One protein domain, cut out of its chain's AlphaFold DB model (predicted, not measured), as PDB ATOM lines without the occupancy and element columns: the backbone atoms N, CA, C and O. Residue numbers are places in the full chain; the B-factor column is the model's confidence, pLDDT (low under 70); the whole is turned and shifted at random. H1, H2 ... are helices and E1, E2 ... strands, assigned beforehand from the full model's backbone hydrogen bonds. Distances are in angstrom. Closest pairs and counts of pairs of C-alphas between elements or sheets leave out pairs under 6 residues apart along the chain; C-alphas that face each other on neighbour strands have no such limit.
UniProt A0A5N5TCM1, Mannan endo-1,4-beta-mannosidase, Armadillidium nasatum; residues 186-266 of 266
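This is residues 186 to 266 of the 266 residues of the protein "Mannan endo-1,4-beta-mannosidase" of Armadillidium nasatum (UniProt A0A5N5TCM1). A small sheet of two parallel strands, E1 and E2, has helix H2 packed on it, mainly by E2, and H3 packs on H2 beyond. H1 lies off at one end, the long link of residues 230 to 241 loops out at the other, and the tail after H3, residues 253 to 266, folds back on itself. The printed part has 81 residues, with three named helices and two named strands in the order H1 E1 H2 E2 H3; the class is mixed, helices and strands, with 34 residues in named elements, under half. It is compact, with a radius of gyration of the C-alphas of 12.8 A and spans of 35 by 27 by 19 A.

E1 is residues 198 to 202, 11.0 A long, and E2 is residues 226 to 229, 10.4 A. H2, residues 212 to 221, measures 14.1 A. H3, residues 242 to 252, measures 15.8 A and ends at C-alpha 252 (266.664, 287.702, 101.002). H1, residues 188 to 191, measures 5.9 A and begins at C-alpha 188 (277.032, 297.629, 113.112).

E1 and E2 are parallel neighbours at 16 degrees, with N 228 and O 199 within hydrogen-bond range at 2.9 A. E1, H2 and E2 form a strand-helix-strand unit, two parallel strands with a helix between, with a right-handed crossover. The closest C-alphas of H2 and E2, Gly 219 and Thr 227, are 6.2 A apart. H2 and H3 touch, closest at the C-alphas of Thr 213 and Ser 248, 4.8 A, and run the same way at a shallow tilt of 32 degrees. H1 is apart from H2, E2 and H3. Each O i to N i+4 pair is within range in H2, and 6 of 7 in H3; H1 is too short for one.

The C-alphas farthest apart, of Gln 192 and Ala 266, are 37.8 A apart. The printed part has no cut. The link E2 to H3 is long. Residues 259 to 260 and 262 to 266 have pLDDT under 70.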
ATOM      1  N   VAL A 186     271.519 297.510 117.448       89.81
ATOM      2  CA  VAL A 186     271.861 298.815 116.845       89.81
ATOM      3  C   VAL A 186     272.577 298.618 115.506       89.81
ATOM      4  O   VAL A 186     272.755 297.482 115.065       89.81
ATOM      5  N   LYS A 187     272.994 299.689 114.823       91.88
ATOM      6  CA  LYS A 187     273.756 299.539 113.576       91.88
ATOM      7  C   LYS A 187     275.135 298.966 113.870       91.88
ATOM      8  O   LYS A 187     275.734 299.298 114.890       91.88
ATOM      9  N   ALA A 188     275.689 298.184 112.945       88.75
ATOM     10  CA  ALA A 188     277.032 297.629 113.112       88.75
ATOM     11  C   ALA A 188     278.094 298.727 113.342       88.75
ATOM     12  O   ALA A 188     278.997 298.564 114.161       88.75
ATOM     13  N   SER A 189     277.942 299.886 112.690       91.19
ATOM     14  CA  SER A 189     278.834 301.042 112.854       91.19
ATOM     15  C   SER A 189     278.840 301.638 114.262       91.19
ATOM     16  O   SER A 189     279.835 302.240 114.656       91.19
ATOM     17  N   ASP A 190     277.756 301.482 115.027       91.50
ATOM     18  CA  ASP A 190     277.634 302.078 116.363       91.50
ATOM     19  C   ASP A 190     278.580 301.401 117.366       91.50
ATOM     20  O   ASP A 190     279.007 302.028 118.337       91.50
ATOM     21  N   TYR A 191     278.978 300.154 117.088       87.12
ATOM     22  CA  TYR A 191     279.985 299.429 117.861       87.12
ATOM     23  C   TYR A 191     281.419 299.907 117.612       87.12
ATOM     24  O   TYR A 191     282.299 299.574 118.399       87.12
ATOM     25  N   GLN A 192     281.660 300.681 116.543       92.38
ATOM     26  CA  GLN A 192     282.984 301.216 116.191       92.38
ATOM     27  C   GLN A 192     284.073 300.127 116.110       92.38
ATOM     28  O   GLN A 192     285.218 300.346 116.505       92.38
ATOM     29  N   LEU A 193     283.704 298.943 115.611       86.88
ATOM     30  CA  LEU A 193     284.624 297.822 115.427       86.88
ATOM     31  C   LEU A 193     285.433 297.992 114.141       86.88
ATOM     32  O   LEU A 193     284.950 298.514 113.138       86.88
ATOM     33  N   ASP A 194     286.663 297.493 114.170       90.81
ATOM     34  CA  ASP A 194     287.576 297.419 113.028       90.81
ATOM     35  C   ASP A 194     287.432 296.109 112.231       90.81
ATOM     36  O   ASP A 194     288.076 295.930 111.196       90.81
ATOM     37  N   LYS A 195     286.569 295.199 112.699       84.88
ATOM     38  CA  LYS A 195     286.289 293.895 112.092       84.88
ATOM     39  C   LYS A 195     284.805 293.748 111.728       84.88
ATOM     40  O   LYS A 195     283.952 294.334 112.396       84.88
ATOM     41  N   PRO A 196     284.485 292.932 110.705       86.62
ATOM     42  CA  PRO A 196     283.113 292.549 110.381       86.62
ATOM     43  C   PRO A 196     282.332 291.990 111.576       86.62
ATOM     44  O   PRO A 196     282.883 291.233 112.375       86.62
ATOM     45  N   LEU A 197     281.034 292.305 111.656       84.44
ATOM     46  CA  LEU A 197     280.140 291.837 112.720       84.44
ATOM     47  C   LEU A 197     279.021 290.944 112.165       84.44
ATOM     48  O   LEU A 197     278.286 291.343 111.260       84.44
ATOM     49  N   LEU A 198     278.891 289.747 112.734       84.88
ATOM     50  CA  LEU A 198     277.859 288.750 112.436       84.88
ATOM     51  C   LEU A 198     276.838 288.724 113.581       84.88
ATOM     52  O   LEU A 198     277.233 288.618 114.742       84.88
ATOM     53  N   ILE A 199     275.539 288.754 113.268       87.75
ATOM     54  CA  ILE A 199     274.504 288.406 114.257       87.75
ATOM     55  C   ILE A 199     274.439 286.879 114.325       87.75
ATOM     56  O   ILE A 199     273.815 286.240 113.480       87.75
ATOM     57  N   GLY A 200     275.160 286.305 115.288       84.94
ATOM     58  CA  GLY A 200     275.414 284.865 115.356       84.94
ATOM     59  C   GLY A 200     274.219 284.010 115.769       84.94
ATOM     60  O   GLY A 200     274.177 282.855 115.367       84.94
ATOM     61  N   GLU A 201     273.266 284.561 116.529       87.19
ATOM     62  CA  GLU A 201     272.036 283.878 116.951       87.19
ATOM     63  C   GLU A 201     270.923 284.898 117.229       87.19
ATOM     64  O   GLU A 201     271.135 285.893 117.927       87.19
ATOM     65  N   TYR A 202     269.723 284.655 116.703       89.38
ATOM     66  CA  TYR A 202     268.509 285.400 117.049       89.38
ATOM     67  C   TYR A 202     267.256 284.561 116.780       89.38
ATOM     68  O   TYR A 202     267.295 283.602 116.016       89.38
ATOM     69  N   SER A 203     266.127 284.924 117.392       92.19
ATOM     70  CA  SER A 203     264.841 284.278 117.117       92.19
ATOM     71  C   SER A 203     263.671 285.234 117.301       92.19
ATOM     72  O   SER A 203     263.646 286.022 118.252       92.19
ATOM     73  N   SER A 204     262.662 285.115 116.435       93.38
ATOM     74  CA  SER A 204     261.420 285.886 116.555       93.38
ATOM     75  C   SER A 204     260.639 285.527 117.826       93.38
ATOM     76  O   SER A 204     260.020 286.399 118.442       93.38
ATOM     77  N   ALA A 205     260.774 284.285 118.312       91.75
ATOM     78  CA  ALA A 205     260.162 283.808 119.552       91.75
ATOM     79  C   ALA A 205     260.595 284.607 120.799       91.75
ATOM     80  O   ALA A 205     259.902 284.582 121.817       91.75
ATOM     81  N   CYS A 206     261.712 285.340 120.721       90.19
ATOM     82  CA  CYS A 206     262.255 286.147 121.814       90.19
ATOM     83  C   CYS A 206     262.563 287.602 121.439       90.19
ATOM     84  O   CYS A 206     263.176 288.325 122.223       90.19
ATOM     85  N   ALA A 207     262.092 288.070 120.284       89.62
ATOM     86  CA  ALA A 207     262.416 289.393 119.751       89.62
ATOM     87  C   ALA A 207     261.342 290.458 120.031       89.62
ATOM     88  O   ALA A 207     261.088 291.329 119.200       89.62
ATOM     89  N   ALA A 208     260.675 290.382 121.189       88.69
ATOM     90  CA  ALA A 208     259.653 291.349 121.612       88.69
ATOM     91  C   ALA A 208     258.537 291.596 120.565       88.69
ATOM     92  O   ALA A 208     258.047 292.714 120.421       88.69
ATOM     93  N   GLY A 209     258.130 290.545 119.841       91.25
ATOM     94  CA  GLY A 209     257.091 290.610 118.803       91.25
ATOM     95  C   GLY A 209     257.589 290.980 117.401       91.25
ATOM     96  O   GLY A 209     256.772 291.092 116.492       91.25
ATOM     97  N   THR A 210     258.900 291.155 117.213       93.94
ATOM     98  CA  THR A 210     259.513 291.414 115.901       93.94
ATOM     99  C   THR A 210     259.536 290.136 115.065       93.94
ATOM    100  O   THR A 210     259.942 289.085 115.563       93.94
ATOM    101  N   SER A 211     259.109 290.210 113.801       94.94
ATOM    102  CA  SER A 211     259.085 289.038 112.919       94.94
ATOM    103  C   SER A 211     260.495 288.612 112.498       94.94
ATOM    104  O   SER A 211     261.420 289.423 112.467       94.94
ATOM    105  N   LEU A 212     260.667 287.339 112.124       93.31
ATOM    106  CA  LEU A 212     261.962 286.847 111.641       93.31
ATOM    107  C   LEU A 212     262.402 287.551 110.346       93.31
ATOM    108  O   LEU A 212     263.587 287.806 110.153       93.31
ATOM    109  N   THR A 213     261.442 287.929 109.497       94.25
ATOM    110  CA  THR A 213     261.670 288.734 108.290       94.25
ATOM    111  C   THR A 213     262.187 290.138 108.617       94.25
ATOM    112  O   THR A 213     263.119 290.612 107.975       94.25
ATOM    113  N   ASP A 214     261.637 290.800 109.637       95.56
ATOM    114  CA  ASP A 214     262.124 292.126 110.047       95.56
ATOM    115  C   ASP A 214     263.526 292.044 110.668       95.56
ATOM    116  O   ASP A 214     264.350 292.935 110.480       95.56
ATOM    117  N   LEU A 215     263.816 290.961 111.395       94.00
ATOM    118  CA  LEU A 215     265.124 290.726 112.009       94.00
ATOM    119  C   LEU A 215     266.215 290.470 110.961       94.00
ATOM    120  O   LEU A 215     267.290 291.068 111.040       94.00
ATOM    121  N   ILE A 216     265.935 289.622 109.964       92.50
ATOM    122  CA  ILE A 216     266.883 289.352 108.877       92.50
ATOM    123  C   ILE A 216     267.087 290.595 107.995       92.50
ATOM    124  O   ILE A 216     268.220 290.904 107.624       92.50
ATOM    125  N   GLU A 217     266.021 291.366 107.736       94.81
ATOM    126  CA  GLU A 217     266.102 292.668 107.059       94.81
ATOM    127  C   GLU A 217     266.978 293.644 107.838       94.81
ATOM    128  O   GLU A 217     267.827 294.325 107.261       94.81
ATOM    129  N   TYR A 218     266.808 293.704 109.161       94.81
ATOM    130  CA  TYR A 218     267.600 294.592 109.994       94.81
ATOM    131  C   TYR A 218     269.091 294.291 109.859       94.81
ATOM    132  O   TYR A 218     269.871 295.210 109.609       94.81
ATOM    133  N   GLY A 219     269.495 293.025 109.991       91.56
ATOM    134  CA  GLY A 219     270.898 292.648 109.840       91.56
ATOM    135  C   GLY A 219     271.439 292.995 108.453       91.56
ATOM    136  O   GLY A 219     272.473 293.655 108.350       91.56
ATOM    137  N   TYR A 220     270.692 292.640 107.404       92.44
ATOM    138  CA  TYR A 220     271.060 292.905 106.014       92.44
ATOM    139  C   TYR A 220     271.235 294.403 105.712       92.44
ATOM    140  O   TYR A 220     272.189 294.794 105.045       92.44
ATOM    141  N   SER A 221     270.355 295.258 106.238       94.94
ATOM    142  CA  SER A 221     270.320 296.693 105.925       94.94
ATOM    143  C   SER A 221     271.104 297.586 106.899       94.94
ATOM    144  O   SER A 221     271.190 298.795 106.676       94.94
ATOM    145  N   ASN A 222     271.690 297.042 107.976       95.12
ATOM    146  CA  ASN A 222     272.362 297.839 109.021       95.12
ATOM    147  C   ASN A 222     273.852 297.508 109.229       95.12
ATOM    148  O   ASN A 222     274.400 297.740 110.311       95.12
ATOM    149  N   GLY A 223     274.523 297.038 108.174       88.06
ATOM    150  CA  GLY A 223     275.987 296.930 108.111       88.06
ATOM    151  C   GLY A 223     276.582 295.673 108.749       88.06
ATOM    152  O   GLY A 223     277.799 295.601 108.913       88.06
ATOM    153  N   TYR A 224     275.749 294.697 109.114       90.31
ATOM    154  CA  TYR A 224     276.216 293.375 109.523       90.31
ATOM    155  C   TYR A 224     276.627 292.562 108.294       90.31
ATOM    156  O   TYR A 224     276.052 292.718 107.220       90.31
ATOM    157  N   VAL A 225     277.597 291.659 108.452       89.44
ATOM    158  CA  VAL A 225     278.075 290.800 107.348       89.44
ATOM    159  C   VAL A 225     277.329 289.472 107.233       89.44
ATOM    160  O   VAL A 225     277.649 288.644 106.387       89.44
ATOM    161  N   GLY A 226     276.339 289.255 108.095       87.88
ATOM    162  CA  GLY A 226     275.479 288.084 108.071       87.88
ATOM    163  C   GLY A 226     274.586 288.019 109.302       87.88
ATOM    164  O   GLY A 226     274.773 288.761 110.275       87.88
ATOM    165  N   THR A 227     273.634 287.093 109.265       88.38
ATOM    166  CA  THR A 227     272.753 286.779 110.392       88.38
ATOM    167  C   THR A 227     272.442 285.283 110.398       88.38
ATOM    168  O   THR A 227     272.275 284.719 109.316       88.38
ATOM    169  N   LEU A 228     272.333 284.656 111.571       87.25
ATOM    170  CA  LEU A 228     271.936 283.251 111.724       87.25
ATOM    171  C   LEU A 228     270.795 283.135 112.748       87.25
ATOM    172  O   LEU A 228     270.919 283.601 113.878       87.25
ATOM    173  N   ASP A 229     269.683 282.518 112.355       88.38
ATOM    174  CA  ASP A 229     268.520 282.307 113.217       88.38
ATOM    175  C   ASP A 229     268.607 280.997 114.032       88.38
ATOM    176  O   ASP A 229     269.165 279.975 113.602       88.38
ATOM    177  N   TRP A 230     268.031 281.021 115.235       85.81
ATOM    178  CA  TRP A 230     268.056 279.931 116.210       85.81
ATOM    179  C   TRP A 230     266.720 279.171 116.253       85.81
ATOM    180  O   TRP A 230     265.652 279.758 116.392       85.81
ATOM    181  N   HIS A 231     266.705 277.842 116.182       78.88
ATOM    182  CA  HIS A 231     267.668 277.013 115.457       78.88
ATOM    183  C   HIS A 231     266.911 275.926 114.696       78.88
ATOM    184  O   HIS A 231     265.742 275.643 114.957       78.88
ATOM    185  N   TRP A 232     267.575 275.266 113.751       82.19
ATOM    186  CA  TRP A 232     266.886 274.365 112.823       82.19
ATOM    187  C   TRP A 232     266.235 273.135 113.470       82.19
ATOM    188  O   TRP A 232     265.351 272.506 112.880       82.19
ATOM    189  N   ALA A 233     266.676 272.730 114.663       81.94
ATOM    190  CA  ALA A 233     266.055 271.587 115.324       81.94
ATOM    191  C   ALA A 233     264.637 271.900 115.838       81.94
ATOM    192  O   ALA A 233     263.930 270.952 116.159       81.94
ATOM    193  N   GLU A 234     264.222 273.180 115.863       84.81
ATOM    194  CA  GLU A 234     262.900 273.641 116.333       84.81
ATOM    195  C   GLU A 234     262.616 273.221 117.780       84.81
ATOM    196  O   GLU A 234     261.494 272.880 118.152       84.81
ATOM    197  N   SER A 235     263.665 273.169 118.598       83.81
ATOM    198  CA  SER A 235     263.594 272.675 119.971       83.81
ATOM    199  C   SER A 235     264.072 273.715 120.976       83.81
ATOM    200  O   SER A 235     264.792 274.643 120.620       83.81
ATOM    201  N   GLY A 236     263.718 273.522 122.247       82.94
ATOM    202  CA  GLY A 236     264.134 274.410 123.328       82.94
ATOM    203  C   GLY A 236     263.436 275.771 123.298       82.94
ATOM    204  O   GLY A 236     262.458 275.993 122.587       82.94
ATOM    205  N   GLY A 237     263.919 276.679 124.142       84.25
ATOM    206  CA  GLY A 237     263.430 278.050 124.198       84.25
ATOM    207  C   GLY A 237     264.039 278.949 123.111       84.25
ATOM    208  O   GLY A 237     265.102 278.635 122.582       84.25
ATOM    209  N   CYS A 238     263.363 280.063 122.799       88.38
ATOM    210  CA  CYS A 238     263.759 281.036 121.769       88.38
ATOM    211  C   CYS A 238     264.047 280.393 120.408       88.38
ATOM    212  O   CYS A 238     264.989 280.806 119.752       88.38
ATOM    213  N   SER A 239     263.287 279.373 120.006       89.31
ATOM    214  CA  SER A 239     263.521 278.629 118.767       89.31
ATOM    215  C   SER A 239     262.366 278.831 117.796       89.31
ATOM    216  O   SER A 239     261.209 278.596 118.155       89.31
ATOM    217  N   ASP A 240     262.669 279.281 116.580       90.19
ATOM    218  CA  ASP A 240     261.676 279.413 115.514       90.19
ATOM    219  C   ASP A 240     261.383 278.065 114.838       90.19
ATOM    220  O   ASP A 240     262.161 277.115 114.913       90.19
ATOM    221  N   THR A 241     260.267 277.982 114.113       91.19
ATOM    222  CA  THR A 241     259.996 276.840 113.224       91.19
ATOM    223  C   THR A 241     260.872 276.911 111.973       91.19
ATOM    224  O   THR A 241     261.294 277.987 111.554       91.19
ATOM    225  N   ARG A 242     261.122 275.773 111.334       87.56
ATOM    226  CA  ARG A 242     261.800 275.646 110.041       87.56
ATOM    227  C   ARG A 242     261.064 276.416 108.974       87.56
ATOM    228  O   ARG A 242     261.710 277.099 108.202       87.56
ATOM    229  N   ASP A 243     259.735 276.372 108.976       89.50
ATOM    230  CA  ASP A 243     258.924 277.124 108.018       89.50
ATOM    231  C   ASP A 243     259.165 278.635 108.152       89.50
ATOM    232  O   ASP A 243     259.313 279.329 107.144       89.50
ATOM    233  N   ALA A 244     259.266 279.151 109.383       90.81
ATOM    234  CA  ALA A 244     259.601 280.554 109.622       90.81
ATOM    235  C   ALA A 244     261.032 280.886 109.165       90.81
ATOM    236  O   ALA A 244     261.215 281.869 108.449       90.81
ATOM    237  N   GLN A 245     262.013 280.048 109.520       89.06
ATOM    238  CA  GLN A 245     263.430 280.196 109.139       89.06
ATOM    239  C   GLN A 245     263.627 280.129 107.612       89.06
ATOM    240  O   GLN A 245     264.328 280.933 107.006       89.06
ATOM    241  N   THR A 246     262.944 279.206 106.940       87.38
ATOM    242  CA  THR A 246     262.922 279.109 105.478       87.38
ATOM    243  C   THR A 246     262.281 280.348 104.855       87.38
ATOM    244  O   THR A 246     262.829 280.912 103.912       87.38
ATOM    245  N   SER A 247     261.155 280.816 105.399       88.81
ATOM    246  CA  SER A 247     260.457 282.000 104.882       88.81
ATOM    247  C   SER A 247     261.292 283.281 105.013       88.81
ATOM    248  O   SER A 247     261.271 284.113 104.104       88.81
ATOM    249  N   SER A 248     262.039 283.450 106.111       89.31
ATOM    250  CA  SER A 248     262.936 284.600 106.301       89.31
ATOM    251  C   SER A 248     264.134 284.551 105.349       89.31
ATOM    252  O   SER A 248     264.492 285.577 104.777       89.31
ATOM    253  N   LEU A 249     264.716 283.377 105.093       86.00
ATOM    254  CA  LEU A 249     265.796 283.229 104.112       86.00
ATOM    255  C   LEU A 249     265.316 283.509 102.682       86.00
ATOM    256  O   LEU A 249     265.979 284.245 101.949       86.00
ATOM    257  N   SER A 250     264.136 283.003 102.303       86.62
ATOM    258  CA  SER A 250     263.522 283.285 100.997       86.62
ATOM    259  C   SER A 250     263.294 284.775 100.759       86.62
ATOM    260  O   SER A 250     263.354 285.228  99.619       86.62
ATOM    261  N   TYR A 251     263.071 285.558 101.818       89.69
ATOM    262  CA  TYR A 251     262.930 287.009 101.718       89.69
ATOM    263  C   TYR A 251     264.213 287.712 101.235       89.69
ATOM    264  O   TYR A 251     264.124 288.747 100.573       89.69
ATOM    265  N   LEU A 252     265.401 287.159 101.514       86.19
ATOM    266  CA  LEU A 252     266.664 287.702 101.002       86.19
ATOM    267  C   LEU A 252     267.048 287.185  99.604       86.19
ATOM    268  O   LEU A 252     267.988 287.713  99.007       86.19
ATOM    269  N   SER A 253     266.346 286.183  99.064       85.06
ATOM    270  CA  SER A 253     266.648 285.591  97.752       85.06
ATOM    271  C   SER A 253     266.700 286.659  96.651       85.06
ATOM    272  O   SER A 253     265.762 287.438  96.481       85.06
ATOM    273  N   GLY A 254     267.784 286.680  95.868       81.75
ATOM    274  CA  GLY A 254     267.981 287.617  94.754       81.75
ATOM    275  C   GLY A 254     268.313 289.068  95.135       81.75
ATOM    276  O   GLY A 254     268.402 289.922  94.248       81.75
ATOM    277  N   ARG A 255     268.492 289.383  96.424       85.88
ATOM    278  CA  ARG A 255     268.882 290.728  96.881       85.88
ATOM    279  C   ARG A 255     270.385 290.956  96.733       85.88
ATOM    280  O   ARG A 255     271.189 290.047  96.898       85.88
ATOM    281  N   THR A 256     270.782 292.185  96.403       88.62
ATOM    282  CA  THR A 256     272.183 292.514  96.047       88.62
ATOM    283  C   THR A 256     272.677 293.864  96.567       88.62
ATOM    284  O   THR A 256     273.866 294.157  96.488       88.62
ATOM    285  N   GLU A 257     271.791 294.677  97.133       91.56
ATOM    286  CA  GLU A 257     272.045 296.042  97.586       91.56
ATOM    287  C   GLU A 257     273.035 296.160  98.756       91.56
ATOM    288  O   GLU A 257     273.703 297.186  98.846       91.56
ATOM    289  N   ASN A 258     273.175 295.128  99.602       85.06
ATOM    290  CA  ASN A 258     274.110 295.112 100.740       85.06
ATOM    291  C   ASN A 258     275.167 293.970 100.675       85.06
ATOM    292  O   ASN A 258     275.964 293.845 101.597       85.06
ATOM    293  N   GLY A 259     275.204 293.202  99.564       62.41
ATOM    294  CA  GLY A 259     276.278 292.294  99.068       62.41
ATOM    295  C   GLY A 259     276.624 290.996  99.847       62.41
ATOM    296  O   GLY A 259     276.757 291.014 101.055       62.41
ATOM    297  N   VAL A 260     276.945 289.831  99.254       69.25
ATOM    298  CA  VAL A 260     276.323 289.145  98.103       69.25
ATOM    299  C   VAL A 260     275.389 288.074  98.674       69.25
ATOM    300  O   VAL A 260     275.809 287.277  99.511       69.25
ATOM    301  N   VAL A 261     274.152 288.020  98.178       71.06
ATOM    302  CA  VAL A 261     273.178 286.970  98.483       71.06
ATOM    303  C   VAL A 261     272.686 286.387  97.161       71.06
ATOM    304  O   VAL A 261     272.183 287.124  96.321       71.06
ATOM    305  N   ASP A 262     272.781 285.069  96.979       61.19
ATOM    306  CA  ASP A 262     271.795 284.378  96.144       61.19
ATOM    307  C   ASP A 262     271.493 282.995  96.727       61.19
ATOM    308  O   ASP A 262     272.159 281.999  96.452       61.19
ATOM    309  N   ILE A 263     270.515 282.971  97.631       60.72
ATOM    310  CA  ILE A 263     270.013 281.764  98.284       60.72
ATOM    311  C   ILE A 263     268.644 281.490  97.682       60.72
ATOM    312  O   ILE A 263     267.732 282.280  97.903       60.72
ATOM    313  N   THR A 264     268.467 280.389  96.955       60.00
ATOM    314  CA  THR A 264     267.136 279.988  96.484       60.00
ATOM    315  C   THR A 264     266.594 278.874  97.368       60.00
ATOM    316  O   THR A 264     267.169 277.788  97.421       60.00
ATOM    317  N   VAL A 265     265.477 279.141  98.042       55.31
ATOM    318  CA  VAL A 265     264.735 278.159  98.842       55.31
ATOM    319  C   VAL A 265     263.385 277.911  98.166       55.31
ATOM    320  O   VAL A 265     262.685 278.867  97.825       55.31
ATOM    321  N   ALA A 266     263.039 276.642  97.950       44.12
ATOM    322  CA  ALA A 266     261.697 276.194  97.578       44.12
ATOM    323  C   ALA A 266     261.179 275.241  98.653       44.12
ATOM    324  O   ALA A 266     261.963 274.351  99.051       44.12
TER     325      ALA A 266